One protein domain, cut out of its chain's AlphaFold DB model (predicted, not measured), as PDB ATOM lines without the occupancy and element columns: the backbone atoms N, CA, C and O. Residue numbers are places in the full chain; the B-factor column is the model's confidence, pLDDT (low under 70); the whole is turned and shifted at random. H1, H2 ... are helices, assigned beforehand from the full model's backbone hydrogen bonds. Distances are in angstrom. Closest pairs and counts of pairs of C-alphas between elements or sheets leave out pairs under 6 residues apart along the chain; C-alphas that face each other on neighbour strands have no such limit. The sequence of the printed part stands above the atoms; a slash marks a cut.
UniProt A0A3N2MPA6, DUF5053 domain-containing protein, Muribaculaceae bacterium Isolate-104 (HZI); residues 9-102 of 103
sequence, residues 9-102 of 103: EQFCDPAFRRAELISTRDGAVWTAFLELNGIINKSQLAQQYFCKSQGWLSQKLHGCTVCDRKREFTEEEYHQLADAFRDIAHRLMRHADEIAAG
ATOM      1  N   GLU A   9      22.598 -64.509  41.604       91.88
ATOM      2  CA  GLU A   9      22.141 -63.861  42.837       91.88
ATOM      3  C   GLU A   9      22.493 -62.371  42.834       91.88
ATOM      4  O   GLU A   9      21.643 -61.537  43.137       91.88
ATOM      5  N   GLN A  10      23.717 -62.029  42.416       87.12
ATOM      6  CA  GLN A  10      24.158 -60.641  42.270       87.12
ATOM      7  C   GLN A  10      23.363 -59.897  41.192       87.12
ATOM      8  O   GLN A  10      22.995 -58.741  41.379       87.12
ATOM      9  N   PHE A  11      23.050 -60.551  40.072       82.88
ATOM     10  CA  PHE A  11      22.218 -59.958  39.025       82.88
ATOM     11  C   PHE A  11      20.791 -59.661  39.511       82.88
ATOM     12  O   PHE A  11      20.224 -58.618  39.180       82.88
ATOM     13  N   CYS A  12      20.205 -60.551  40.310       88.75
ATOM     14  CA  CYS A  12      18.865 -60.361  40.859       88.75
ATOM     15  C   CYS A  12      18.816 -59.343  42.010       88.75
ATOM     16  O   CYS A  12      17.742 -58.796  42.267       88.75
ATOM     17  N   ASP A  13      19.941 -59.037  42.662       92.25
ATOM     18  CA  ASP A  13      20.019 -58.039  43.733       92.25
ATOM     19  C   ASP A  13      19.912 -56.597  43.176       92.25
ATOM     20  O   ASP A  13      20.786 -56.132  42.432       92.25
ATOM     21  N   PRO A  14      18.850 -55.837  43.520       88.75
ATOM     22  CA  PRO A  14      18.709 -54.444  43.103       88.75
ATOM     23  C   PRO A  14      19.829 -53.529  43.610       88.75
ATOM     24  O   PRO A  14      20.220 -52.607  42.891       88.75
ATOM     25  N   ALA A  15      20.354 -53.767  44.816       90.75
ATOM     26  CA  ALA A  15      21.408 -52.942  45.396       90.75
ATOM     27  C   ALA A  15      22.728 -53.140  44.645       90.75
ATOM     28  O   ALA A  15      23.397 -52.160  44.311       90.75
ATOM     29  N   PHE A  16      23.052 -54.389  44.304       90.38
ATOM     30  CA  PHE A  16      24.213 -54.717  43.481       90.38
ATOM     31  C   PHE A  16      24.117 -54.078  42.090       90.38
ATOM     32  O   PHE A  16      25.030 -53.368  41.672       90.38
ATOM     33  N   ARG A  17      22.979 -54.228  41.395       87.19
ATOM     34  CA  ARG A  17      22.768 -53.599  40.076       87.19
ATOM     35  C   ARG A  17      22.901 -52.080  40.123       87.19
ATOM     36  O   ARG A  17      23.488 -51.490  39.221       87.19
ATOM     37  N   ARG A  18      22.369 -51.444  41.170       90.81
ATOM     38  CA  ARG A  18      22.518 -50.002  41.375       90.81
ATOM     39  C   ARG A  18      23.982 -49.622  41.580       90.81
ATOM     40  O   ARG A  18      24.425 -48.657  40.971       90.81
ATOM     41  N   ALA A  19      24.718 -50.354  42.418       90.81
ATOM     42  CA  ALA A  19      26.136 -50.106  42.679       90.81
ATOM     43  C   ALA A  19      26.980 -50.189  41.395       90.81
ATOM     44  O   ALA A  19      27.807 -49.313  41.146       90.81
ATOM     45  N   GLU A  20      26.703 -51.177  40.543       88.00
ATOM     46  CA  GLU A  20      27.342 -51.300  39.230       88.00
ATOM     47  C   GLU A  20      26.958 -50.141  38.296       88.00
ATOM     48  O   GLU A  20      27.824 -49.575  37.635       88.00
ATOM     49  N   LEU A  21      25.688 -49.721  38.270       84.56
ATOM     50  CA  LEU A  21      25.231 -48.596  37.442       84.56
ATOM     51  C   LEU A  21      25.865 -47.261  37.850       84.56
ATOM     52  O   LEU A  21      26.254 -46.482  36.989       84.56
ATOM     53  N   ILE A  22      26.001 -46.983  39.148       91.50
ATOM     54  CA  ILE A  22      26.620 -45.731  39.616       91.50
ATOM     55  C   ILE A  22      28.151 -45.731  39.498       91.50
ATOM     56  O   ILE A  22      28.775 -44.712  39.790       91.50
ATOM     57  N   SER A  23      28.765 -46.856  39.107       89.62
ATOM     58  CA  SER A  23      30.215 -46.936  38.889       89.62
ATOM     59  C   SER A  23      30.673 -46.072  37.708       89.62
ATOM     60  O   SER A  23      31.817 -45.615  37.684       89.62
ATOM     61  N   THR A  24      29.772 -45.791  36.761       87.75
ATOM     62  CA  THR A  24      29.987 -44.843  35.666       87.75
ATOM     63  C   THR A  24      29.216 -43.548  35.909       87.75
ATOM     64  O   THR A  24      28.185 -43.514  36.585       87.75
ATOM     65  N   ARG A  25      29.716 -42.434  35.360       86.19
ATOM     66  CA  ARG A  25      29.095 -41.114  35.568       86.19
ATOM     67  C   ARG A  25      27.735 -41.000  34.892       86.19
ATOM     68  O   ARG A  25      26.806 -40.453  35.477       86.19
ATOM     69  N   ASP A  26      27.613 -41.531  33.682       85.44
ATOM     70  CA  ASP A  26      26.359 -41.589  32.936       85.44
ATOM     71  C   ASP A  26      25.306 -42.421  33.683       85.44
ATOM     72  O   ASP A  26      24.173 -41.968  33.861       85.44
ATOM     73  N   GLY A  27      25.699 -43.584  34.212       86.44
ATOM     74  CA  GLY A  27      24.817 -44.449  34.981       86.44
ATOM     75  C   GLY A  27      24.425 -43.833  36.325       86.44
ATOM     76  O   GLY A  27      23.264 -43.937  36.729       86.44
ATOM     77  N   ALA A  28      25.328 -43.092  36.976       90.75
ATOM     78  CA  ALA A  28      25.013 -42.312  38.172       90.75
ATOM     79  C   ALA A  28      23.981 -41.207  37.892       90.75
ATOM     80  O   ALA A  28      23.014 -41.064  38.644       90.75
ATOM     81  N   VAL A  29      24.132 -40.462  36.791       90.81
ATOM     82  CA  VAL A  29      23.159 -39.440  36.371       90.81
ATOM     83  C   VAL A  29      21.807 -40.071  36.047       90.81
ATOM     84  O   VAL A  29      20.780 -39.598  36.536       90.81
ATOM     85  N   TRP A  30      21.786 -41.154  35.266       87.81
ATOM     86  CA  TRP A  30      20.553 -41.866  34.934       87.81
ATOM     87  C   TRP A  30      19.826 -42.352  36.190       87.81
ATOM     88  O   TRP A  30      18.635 -42.082  36.363       87.81
ATOM     89  N   THR A  31      20.561 -43.000  37.096       90.56
ATOM     90  CA  THR A  31      20.038 -43.499  38.373       90.56
ATOM     91  C   THR A  31      19.450 -42.359  39.201       90.56
ATOM     92  O   THR A  31      18.325 -42.479  39.673       90.56
ATOM     93  N   ALA A  32      20.141 -41.220  39.305       91.62
ATOM     94  CA  ALA A  32      19.639 -40.063  40.042       91.62
ATOM     95  C   ALA A  32      18.296 -39.554  39.490       91.62
ATOM     96  O   ALA A  32      17.356 -39.348  40.253       91.62
ATOM     97  N   PHE A  33      18.160 -39.378  38.172       90.44
ATOM     98  CA  PHE A  33      16.896 -38.910  37.587       90.44
ATOM     99  C   PHE A  33      15.768 -39.942  37.653       90.44
ATOM    100  O   PHE A  33      14.601 -39.544  37.708       90.44
ATOM    101  N   LEU A  34      16.100 -41.235  37.636       89.06
ATOM    102  CA  LEU A  34      15.138 -42.314  37.827       89.06
ATOM    103  C   LEU A  34      14.609 -42.322  39.269       89.06
ATOM    104  O   LEU A  34      13.399 -42.324  39.473       89.06
ATOM    105  N   GLU A  35      15.505 -42.264  40.256       91.44
ATOM    106  CA  GLU A  35      15.166 -42.293  41.687       91.44
ATOM    107  C   GLU A  35      14.434 -41.028  42.139       91.44
ATOM    108  O   GLU A  35      13.477 -41.106  42.907       91.44
ATOM    109  N   LEU A  36      14.826 -39.862  41.621       92.06
ATOM    110  CA  LEU A  36      14.145 -38.598  41.902       92.06
ATOM    111  C   LEU A  36      12.744 -38.527  41.282       92.06
ATOM    112  O   LEU A  36      11.995 -37.624  41.630       92.06
ATOM    113  N   ASN A  37      12.390 -39.424  40.357       88.56
ATOM    114  CA  ASN A  37      11.040 -39.611  39.816       88.56
ATOM    115  C   ASN A  37      10.251 -38.308  39.536       88.56
ATOM    116  O   ASN A  37       9.100 -38.144  39.933       88.56
ATOM    117  N   GLY A  38      10.891 -37.338  38.878       88.56
ATOM    118  CA  GLY A  38      10.250 -36.072  38.501       88.56
ATOM    119  C   GLY A  38      10.124 -35.017  39.608       88.56
ATOM    120  O   GLY A  38       9.615 -33.936  39.321       88.56
ATOM    121  N   ILE A  39      10.643 -35.263  40.819       93.69
ATOM    122  CA  ILE A  39      10.758 -34.256  41.895       93.69
ATOM    123  C   ILE A  39      11.501 -33.014  41.388       93.69
ATOM    124  O   ILE A  39      11.112 -31.881  41.669       93.69
ATOM    125  N   ILE A  40      12.561 -33.218  40.600       91.50
ATOM    126  CA  ILE A  40      13.312 -32.129  39.979       91.50
ATOM    127  C   ILE A  40      12.713 -31.783  38.617       91.50
ATOM    128  O   ILE A  40      12.712 -32.588  37.680       91.50
ATOM    129  N   ASN A  41      12.272 -30.533  38.479       92.75
ATOM    130  CA  ASN A  41      11.809 -29.998  37.207       92.75
ATOM    131  C   ASN A  41      12.986 -29.844  36.226       92.75
ATOM    132  O   ASN A  41      13.810 -28.935  36.346       92.75
ATOM    133  N   LYS A  42      13.027 -30.713  35.210       91.81
ATOM    134  CA  LYS A  42      14.088 -30.745  34.189       91.81
ATOM    135  C   LYS A  42      14.199 -29.437  33.393       91.81
ATOM    136  O   LYS A  42      15.303 -29.047  33.026       91.81
ATOM    137  N   SER A  43      13.085 -28.747  33.138       94.38
ATOM    138  CA  SER A  43      13.095 -27.469  32.414       94.38
ATOM    139  C   SER A  43      13.796 -26.381  33.210       94.38
ATOM    140  O   SER A  43      14.654 -25.685  32.672       94.38
ATOM    141  N   GLN A  44      13.460 -26.261  34.495       95.94
ATOM    142  CA  GLN A  44      14.071 -25.271  35.380       95.94
ATOM    143  C   GLN A  44      15.541 -25.590  35.643       95.94
ATOM    144  O   GLN A  44      16.368 -24.684  35.598       95.94
ATOM    145  N   LEU A  45      15.884 -26.868  35.817       95.50
ATOM    146  CA  LEU A  45      17.271 -27.301  35.967       95.50
ATOM    147  C   LEU A  45      18.127 -26.884  34.756       95.50
ATOM    148  O   LEU A  45      19.175 -26.265  34.923       95.50
ATOM    149  N   ALA A  46      17.660 -27.168  33.536       95.38
ATOM    150  CA  ALA A  46      18.372 -26.813  32.308       95.38
ATOM    151  C   ALA A  46      18.531 -25.292  32.129       95.38
ATOM    152  O   ALA A  46      19.593 -24.822  31.720       95.38
ATOM    153  N   GLN A  47      17.488 -24.520  32.444       96.50
ATOM    154  CA  GLN A  47      17.503 -23.067  32.279       96.50
ATOM    155  C   GLN A  47      18.378 -22.376  33.327       96.50
ATOM    156  O   GLN A  47      19.236 -21.582  32.954       96.50
ATOM    157  N   GLN A  48      18.188 -22.689  34.612       96.75
ATOM    158  CA  GLN A  48      18.858 -21.987  35.713       96.75
ATOM    159  C   GLN A  48      20.334 -22.359  35.825       96.75
ATOM    160  O   GLN A  48      21.160 -21.484  36.057       96.75
ATOM    161  N   TYR A  49      20.669 -23.639  35.641       96.25
ATOM    162  CA  TYR A  49      22.026 -24.112  35.911       96.25
ATOM    163  C   TYR A  49      22.873 -24.260  34.656       96.25
ATOM    164  O   TYR A  49      24.082 -24.157  34.773       96.25
ATOM    165  N   PHE A  50      22.285 -24.451  33.470       93.94
ATOM    166  CA  PHE A  50      23.044 -24.651  32.224       93.94
ATOM    167  C   PHE A  50      22.809 -23.561  31.170       93.94
ATOM    168  O   PHE A  50      23.499 -23.544  30.148       93.94
ATOM    169  N   CYS A  51      21.843 -22.659  31.378       95.44
ATOM    170  CA  CYS A  51      21.392 -21.697  30.367       95.44
ATOM    171  C   CYS A  51      20.997 -22.388  29.043       95.44
ATOM    172  O   CYS A  51      21.288 -21.895  27.948       95.44
ATOM    173  N   LYS A  52      20.370 -23.570  29.131       95.06
ATOM    174  CA  LYS A  52      19.931 -24.390  27.988       95.06
ATOM    175  C   LYS A  52      18.433 -24.685  28.044       95.06
ATOM    176  O   LYS A  52      17.752 -24.457  29.041       95.06
ATOM    177  N   SER A  53      17.910 -25.216  26.942       93.31
ATOM    178  CA  SER A  53      16.523 -25.671  26.857       93.31
ATOM    179  C   SER A  53      16.324 -27.023  27.550       93.31
ATOM    180  O   SER A  53      17.251 -27.825  27.676       93.31
ATOM    181  N   GLN A  54      15.080 -27.326  27.933       91.56
ATOM    182  CA  GLN A  54      14.721 -28.652  28.447       91.56
ATOM    183  C   GLN A  54      15.055 -29.765  27.441       91.56
ATOM    184  O   GLN A  54      15.544 -30.823  27.837       91.56
ATOM    185  N   GLY A  55      14.857 -29.507  26.142       90.06
ATOM    186  CA  GLY A  55      15.173 -30.461  25.079       90.06
ATOM    187  C   GLY A  55      16.659 -30.824  25.026       90.06
ATOM    188  O   GLY A  55      16.988 -31.992  24.837       90.06
ATOM    189  N   TRP A  56      17.559 -29.864  25.277       90.88
ATOM    190  CA  TRP A  56      18.998 -30.131  25.388       90.88
ATOM    191  C   TRP A  56      19.307 -31.110  26.528       90.88
ATOM    192  O   TRP A  56      20.037 -32.079  26.325       90.88
ATOM    193  N   LEU A  57      18.695 -30.911  27.701       90.94
ATOM    194  CA  LEU A  57      18.887 -31.807  28.842       90.94
ATOM    195  C   LEU A  57      18.295 -33.196  28.561       90.94
ATOM    196  O   LEU A  57      18.905 -34.206  28.893       90.94
ATOM    197  N   SER A  58      17.137 -33.266  27.898       88.25
ATOM    198  CA  SER A  58      16.531 -34.540  27.498       88.25
ATOM    199  C   SER A  58      17.422 -35.323  26.530       88.25
ATOM    200  O   SER A  58      17.569 -36.530  26.687       88.25
ATOM    201  N   GLN A  59      18.046 -34.650  25.559       87.44
ATOM    202  CA  GLN A  59      18.982 -35.283  24.622       87.44
ATOM    203  C   GLN A  59      20.200 -35.862  25.347       87.44
ATOM    204  O   GLN A  59      20.617 -36.972  25.030       87.44
ATOM    205  N   LYS A  60      20.726 -35.126  26.335       86.88
ATOM    206  CA  LYS A  60      21.856 -35.556  27.165       86.88
ATOM    207  C   LYS A  60      21.511 -36.768  28.033       86.88
ATOM    208  O   LYS A  60      22.260 -37.734  28.058       86.88
ATOM    209  N   LEU A  61      20.353 -36.746  28.696       83.94
ATOM    210  CA  LEU A  61      19.914 -37.830  29.583       83.94
ATOM    211  C   LEU A  61      19.587 -39.133  28.851       83.94
ATOM    212  O   LEU A  61      19.798 -40.207  29.398       83.94
ATOM    213  N   HIS A  62      19.050 -39.043  27.636       78.50
ATOM    214  CA  HIS A  62      18.650 -40.217  26.857       78.50
ATOM    215  C   HIS A  62      19.763 -40.705  25.917       78.50
ATOM    216  O   HIS A  62      19.547 -41.652  25.164       78.50
ATOM    217  N   GLY A  63      20.932 -40.052  25.922       62.88
ATOM    218  CA  GLY A  63      22.043 -40.394  25.034       62.88
ATOM    219  C   GLY A  63      21.670 -40.312  23.552       62.88
ATOM    220  O   GLY A  63      22.170 -41.097  22.748       62.88
ATOM    221  N   CYS A  64      20.765 -39.402  23.173       56.59
ATOM    222  CA  CYS A  64      20.303 -39.304  21.792       56.59
ATOM    223  C   CYS A  64      21.461 -38.908  20.864       56.59
ATOM    224  O   CYS A  64      22.102 -37.868  21.050       56.59
ATOM    225  N   THR A  65      21.688 -39.702  19.820       50.31
ATOM    226  CA  THR A  65      22.573 -39.330  18.714       50.31
ATOM    227  C   THR A  65      21.847 -38.319  17.830       50.31
ATOM    228  O   THR A  65      20.839 -38.644  17.206       50.31
ATOM    229  N   VAL A  66      22.344 -37.084  17.773       49.75
ATOM    230  CA  VAL A  66      21.836 -36.042  16.865       49.75
ATOM    231  C   VAL A  66      23.009 -35.555  16.022       49.75
ATOM    232  O   VAL A  66      24.012 -35.107  16.577       49.75
ATOM    233  N   CYS A  67      22.888 -35.657  14.693       49.97
ATOM    234  CA  CYS A  67      23.949 -35.326  13.728       49.97
ATOM    235  C   CYS A  67      25.272 -36.084  13.986       49.97
ATOM    236  O   CYS A  67      26.317 -35.455  14.154       49.97
ATOM    237  N   ASP A  68      25.208 -37.420  14.074       54.84
ATOM    238  CA  ASP A  68      26.358 -38.337  14.229       54.84
ATOM    239  C   ASP A  68      27.263 -38.099  15.450       54.84
ATOM    240  O   ASP A  68      28.380 -38.609  15.528       54.84
ATOM    241  N   ARG A  69      26.780 -37.359  16.456       55.97
ATOM    242  CA  ARG A  69      27.479 -37.182  17.734       55.97
ATOM    243  C   ARG A  69      26.612 -37.673  18.878       55.97
ATOM    244  O   ARG A  69      25.471 -37.229  19.035       55.97
ATOM    245  N   LYS A  70      27.175 -38.548  19.713       62.25
ATOM    246  CA  LYS A  70      26.596 -38.862  21.018       62.25
ATOM    247  C   LYS A  70      26.603 -37.596  21.865       62.25
ATOM    248  O   LYS A  70      27.651 -36.991  22.092       62.25
ATOM    249  N   ARG A  71      25.428 -37.161  22.309       67.00
ATOM    250  CA  ARG A  71      25.295 -36.060  23.262       67.00
ATOM    251  C   ARG A  71      25.444 -36.634  24.667       67.00
ATOM    252  O   ARG A  71      24.466 -36.766  25.381       67.00
ATOM    253  N   GLU A  72      26.665 -36.977  25.047       77.38
ATOM    254  CA  GLU A  72      27.014 -37.268  26.443       77.38
ATOM    255  C   GLU A  72      27.373 -35.963  27.161       77.38
ATOM    256  O   GLU A  72      27.710 -34.965  26.509       77.38
ATOM    257  N   PHE A  73      27.241 -35.931  28.487       85.00
ATOM    258  CA  PHE A  73      27.720 -34.800  29.280       85.00
ATOM    259  C   PHE A  73      29.250 -34.701  29.191       85.00
ATOM    260  O   PHE A  73      29.935 -35.723  29.159       85.00
ATOM    261  N   THR A  74      29.784 -33.482  29.136       90.38
ATOM    262  CA  THR A  74      31.226 -33.261  29.315       90.38
ATOM    263  C   THR A  74      31.598 -33.349  30.791       90.38
ATOM    264  O   THR A  74      30.732 -33.320  31.668       90.38
ATOM    265  N   GLU A  75      32.895 -33.441  31.073       90.06
ATOM    266  CA  GLU A  75      33.427 -33.464  32.437       90.06
ATOM    267  C   GLU A  75      32.935 -32.266  33.263       90.06
ATOM    268  O   GLU A  75      32.433 -32.418  34.377       90.06
ATOM    269  N   GLU A  76      32.995 -31.076  32.675       93.00
ATOM    270  CA  GLU A  76      32.550 -29.827  33.285       93.00
ATOM    271  C   GLU A  76      31.038 -29.828  33.516       93.00
ATOM    272  O   GLU A  76      30.572 -29.409  34.573       93.00
ATOM    273  N   GLU A  77      30.260 -30.344  32.560       93.38
ATOM    274  CA  GLU A  77      28.807 -30.424  32.702       93.38
ATOM    275  C   GLU A  77      28.391 -31.424  33.799       93.38
ATOM    276  O   GLU A  77      27.394 -31.187  34.484       93.38
ATOM    277  N   TYR A  78      29.151 -32.505  34.021       93.62
ATOM    278  CA  TYR A  78      28.937 -33.403  35.163       93.62
ATOM    279  C   TYR A  78      29.178 -32.688  36.495       93.62
ATOM    280  O   TYR A  78      28.370 -32.822  37.417       93.62
ATOM    281  N   HIS A  79      30.261 -31.913  36.601       95.06
ATOM    282  CA  HIS A  79      30.532 -31.113  37.795       95.06
ATOM    283  C   HIS A  79      29.430 -30.084  38.043       95.06
ATOM    284  O   HIS A  79      28.891 -30.013  39.146       95.06
ATOM    285  N   GLN A  80      29.015 -29.373  36.997       96.44
ATOM    286  CA  GLN A  80      27.934 -28.396  37.059       96.44
ATOM    287  C   GLN A  80      26.595 -29.030  37.463       96.44
ATOM    288  O   GLN A  80      25.846 -28.432  38.233       96.44
ATOM    289  N   LEU A  81      26.295 -30.253  37.009       95.38
ATOM    290  CA  LEU A  81      25.104 -30.991  37.438       95.38
ATOM    291  C   LEU A  81      25.165 -31.357  38.928       95.38
ATOM    292  O   LEU A  81      24.170 -31.209  39.638       95.38
ATOM    293  N   ALA A  82      26.322 -31.816  39.405       96.00
ATOM    294  CA  ALA A  82      26.516 -32.132  40.817       96.00
ATOM    295  C   ALA A  82      26.366 -30.881  41.698       96.00
ATOM    296  O   ALA A  82      25.698 -30.932  42.732       96.00
ATOM    297  N   ASP A  83      26.928 -29.750  41.272       97.38
ATOM    298  CA  ASP A  83      26.794 -28.472  41.975       97.38
ATOM    299  C   ASP A  83      25.354 -27.952  41.949       97.38
ATOM    300  O   ASP A  83      24.862 -27.482  42.974       97.38
ATOM    301  N   ALA A  84      24.633 -28.131  40.839       96.69
ATOM    302  CA  ALA A  84      23.211 -27.812  40.758       96.69
ATOM    303  C   ALA A  84      22.386 -28.601  41.786       96.69
ATOM    304  O   ALA A  84      21.533 -28.032  42.463       96.69
ATOM    305  N   PHE A  85      22.649 -29.901  41.956       96.38
ATOM    306  CA  PHE A  85      21.964 -30.704  42.974       96.38
ATOM    307  C   PHE A  85      22.284 -30.248  44.400       96.38
ATOM    308  O   PHE A  85      21.374 -30.187  45.228       96.38
ATOM    309  N   ARG A  86      23.539 -29.884  44.686       97.50
ATOM    310  CA  ARG A  86      23.928 -29.341  45.998       97.50
ATOM    311  C   ARG A  86      23.235 -28.014  46.288       97.50
ATOM    312  O   ARG A  86      22.709 -27.832  47.381       97.50
ATOM    313  N   ASP A  87      23.191 -27.114  45.311       97.69
ATOM    314  CA  ASP A  87      22.506 -25.829  45.450       97.69
ATOM    315  C   ASP A  87      20.999 -26.008  45.690       97.69
ATOM    316  O   ASP A  87      20.442 -25.422  46.618       97.69
ATOM    317  N   ILE A  88      20.340 -26.890  44.929       96.38
ATOM    318  CA  ILE A  88      18.922 -27.217  45.144       96.38
ATOM    319  C   ILE A  88      18.699 -27.775  46.554       96.38
ATOM    320  O   ILE A  88      17.752 -27.361  47.223       96.38
ATOM    321  N   ALA A  89      19.568 -28.669  47.032       96.75
ATOM    322  CA  ALA A  89      19.475 -29.203  48.388       96.75
ATOM    323  C   ALA A  89      19.590 -28.093  49.446       96.75
ATOM    324  O   ALA A  89      18.752 -28.019  50.343       96.75
ATOM    325  N   HIS A  90      20.555 -27.179  49.308       97.94
ATOM    326  CA  HIS A  90      20.694 -26.040  50.218       97.94
ATOM    327  C   HIS A  90      19.470 -25.118  50.198       97.94
ATOM    328  O   HIS A  90      19.017 -24.681  51.255       97.94
ATOM    329  N   ARG A  91      18.900 -24.845  49.020       96.75
ATOM    330  CA  ARG A  91      17.668 -24.049  48.887       96.75
ATOM    331  C   ARG A  91      16.495 -24.715  49.603       96.75
ATOM    332  O   ARG A  91      15.761 -24.038  50.316       96.75
ATOM    333  N   LEU A  92      16.334 -26.029  49.441       96.56
ATOM    334  CA  LEU A  92      15.288 -26.797  50.119       96.56
ATOM    335  C   LEU A  92      15.462 -26.773  51.640       96.56
ATOM    336  O   LEU A  92      14.491 -26.520  52.346       96.56
ATOM    337  N   MET A  93      16.684 -26.984  52.137       97.75
ATOM    338  CA  MET A  93      16.982 -26.925  53.572       97.75
ATOM    339  C   MET A  93      16.680 -25.545  54.151       97.75
ATOM    340  O   MET A  93      15.953 -25.439  55.131       97.75
ATOM    341  N   ARG A  94      17.152 -24.484  53.490       97.75
ATOM    342  CA  ARG A  94      16.887 -23.108  53.910       97.75
ATOM    343  C   ARG A  94      15.388 -22.825  54.023       97.75
ATOM    344  O   ARG A  94      14.951 -22.273  55.024       97.75
ATOM    345  N   HIS A  95      14.605 -23.196  53.012       97.38
ATOM    346  CA  HIS A  95      13.159 -22.990  53.059       97.38
ATOM    347  C   HIS A  95      12.483 -23.844  54.133       97.38
ATOM    348  O   HIS A  95      11.535 -23.379  54.758       97.38
ATOM    349  N   ALA A  96      12.966 -25.064  54.386       97.44
ATOM    350  CA  ALA A  96      12.464 -25.888  55.481       97.44
ATOM    351  C   ALA A  96      12.705 -25.226  56.849       97.44
ATOM    352  O   ALA A  96      11.783 -25.174  57.660       97.44
ATOM    353  N   ASP A  97      13.894 -24.660  57.073       97.19
ATOM    354  CA  ASP A  97      14.233 -23.938  58.306       97.19
ATOM    355  C   ASP A  97      13.386 -22.666  58.471       97.19
ATOM    356  O   ASP A  97      12.863 -22.397  59.552       97.19
ATOM    357  N   GLU A  98      13.200 -21.897  57.390       96.56
ATOM    358  CA  GLU A  98      12.338 -20.707  57.367       96.56
ATOM    359  C   GLU A  98      10.877 -21.060  57.702       96.56
ATOM    360  O   GLU A  98      10.239 -20.355  58.487       96.56
ATOM    361  N   ILE A  99      10.355 -22.167  57.159       95.94
ATOM    362  CA  ILE A  99       9.004 -22.672  57.458       95.94
ATOM    363  C   ILE A  99       8.902 -23.131  58.917       95.94
ATOM    364  O   ILE A  99       7.920 -22.810  59.580       95.94
ATOM    365  N   ALA A 100       9.903 -23.849  59.433       94.19
ATOM    366  CA  ALA A 100       9.911 -24.337  60.813       94.19
ATOM    367  C   ALA A 100      10.037 -23.207  61.852       94.19
ATOM    368  O   ALA A 100       9.537 -23.338  62.968       94.19
ATOM    369  N   ALA A 101      10.700 -22.102  61.498       93.75
ATOM    370  CA  ALA A 101      10.835 -20.916  62.342       93.75
ATOM    371  C   ALA A 101       9.620 -19.966  62.272       93.75
ATOM    372  O   ALA A 101       9.475 -19.091  63.132       93.75
ATOM    373  N   GLY A 102       8.764 -20.111  61.255       84.62
ATOM    374  CA  GLY A 102       7.517 -19.362  61.121       84.62
ATOM    375  C   GLY A 102       6.523 -19.736  62.223       84.62
ATOM    376  O   GLY A 102       6.247 -20.913  62.437       84.62
TER     377      GLY A 102
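Overview. This is residues 9 to 102 of the 103 residues of the protein "DUF5053 domain-containing protein" of Muribaculaceae bacterium Isolate-104 (HZI) (UniProt A0A3N2MPA6). One long helix, H6, is crossed by H4, with H5 at a corner to H4 and H3 nearby; residues 89 to 102, of which 89 to 101 belong to H6, stick out, and so do residues 9 to 17, of which 9 to 12 belong to H1 and 14 to 17 to H2. There are 94 printed residues with six named helices, H1 to H6 in order, and no named strand: all helix. The whole is loose, radius of gyration of the C-alphas 15.8 A, spanning 51 by 41 by 21 A.

Arrangement. H6, residues 75 to 101, touches H4, residues 42 to 50, with residues 80 to 84 alone, closest C-alphas Ala 84 and Tyr 49, 6.2 A. H4 touches H5, residues 54 to 61, about perpendicular at 88 degrees, closest C-alphas Ser 43 and Gln 54, 4.4 A. H3, residues 25 to 35, and H2, residues 14 to 21, form a hairpin, closest C-alphas Gly 27 and Leu 21, 4.8 A. H1, residues 9 to 12, only just touches H2, only at the corner, closest C-alphas Gln 10 and Phe 16, 6.0 A. Every O i to N i+4 pair is within hydrogen-bond range in H2 to H6; H1 is too short for one.

Along the chain. H6 runs 39.5 A from C-alpha 75 (33.427, -33.464, 32.437) to C-alpha 101 (10.835, -20.916, 62.342).

Size, cuts and confidence. The printed part has no cut. The link H5 to H6 is long; residues 63 to 71 have pLDDT under 70.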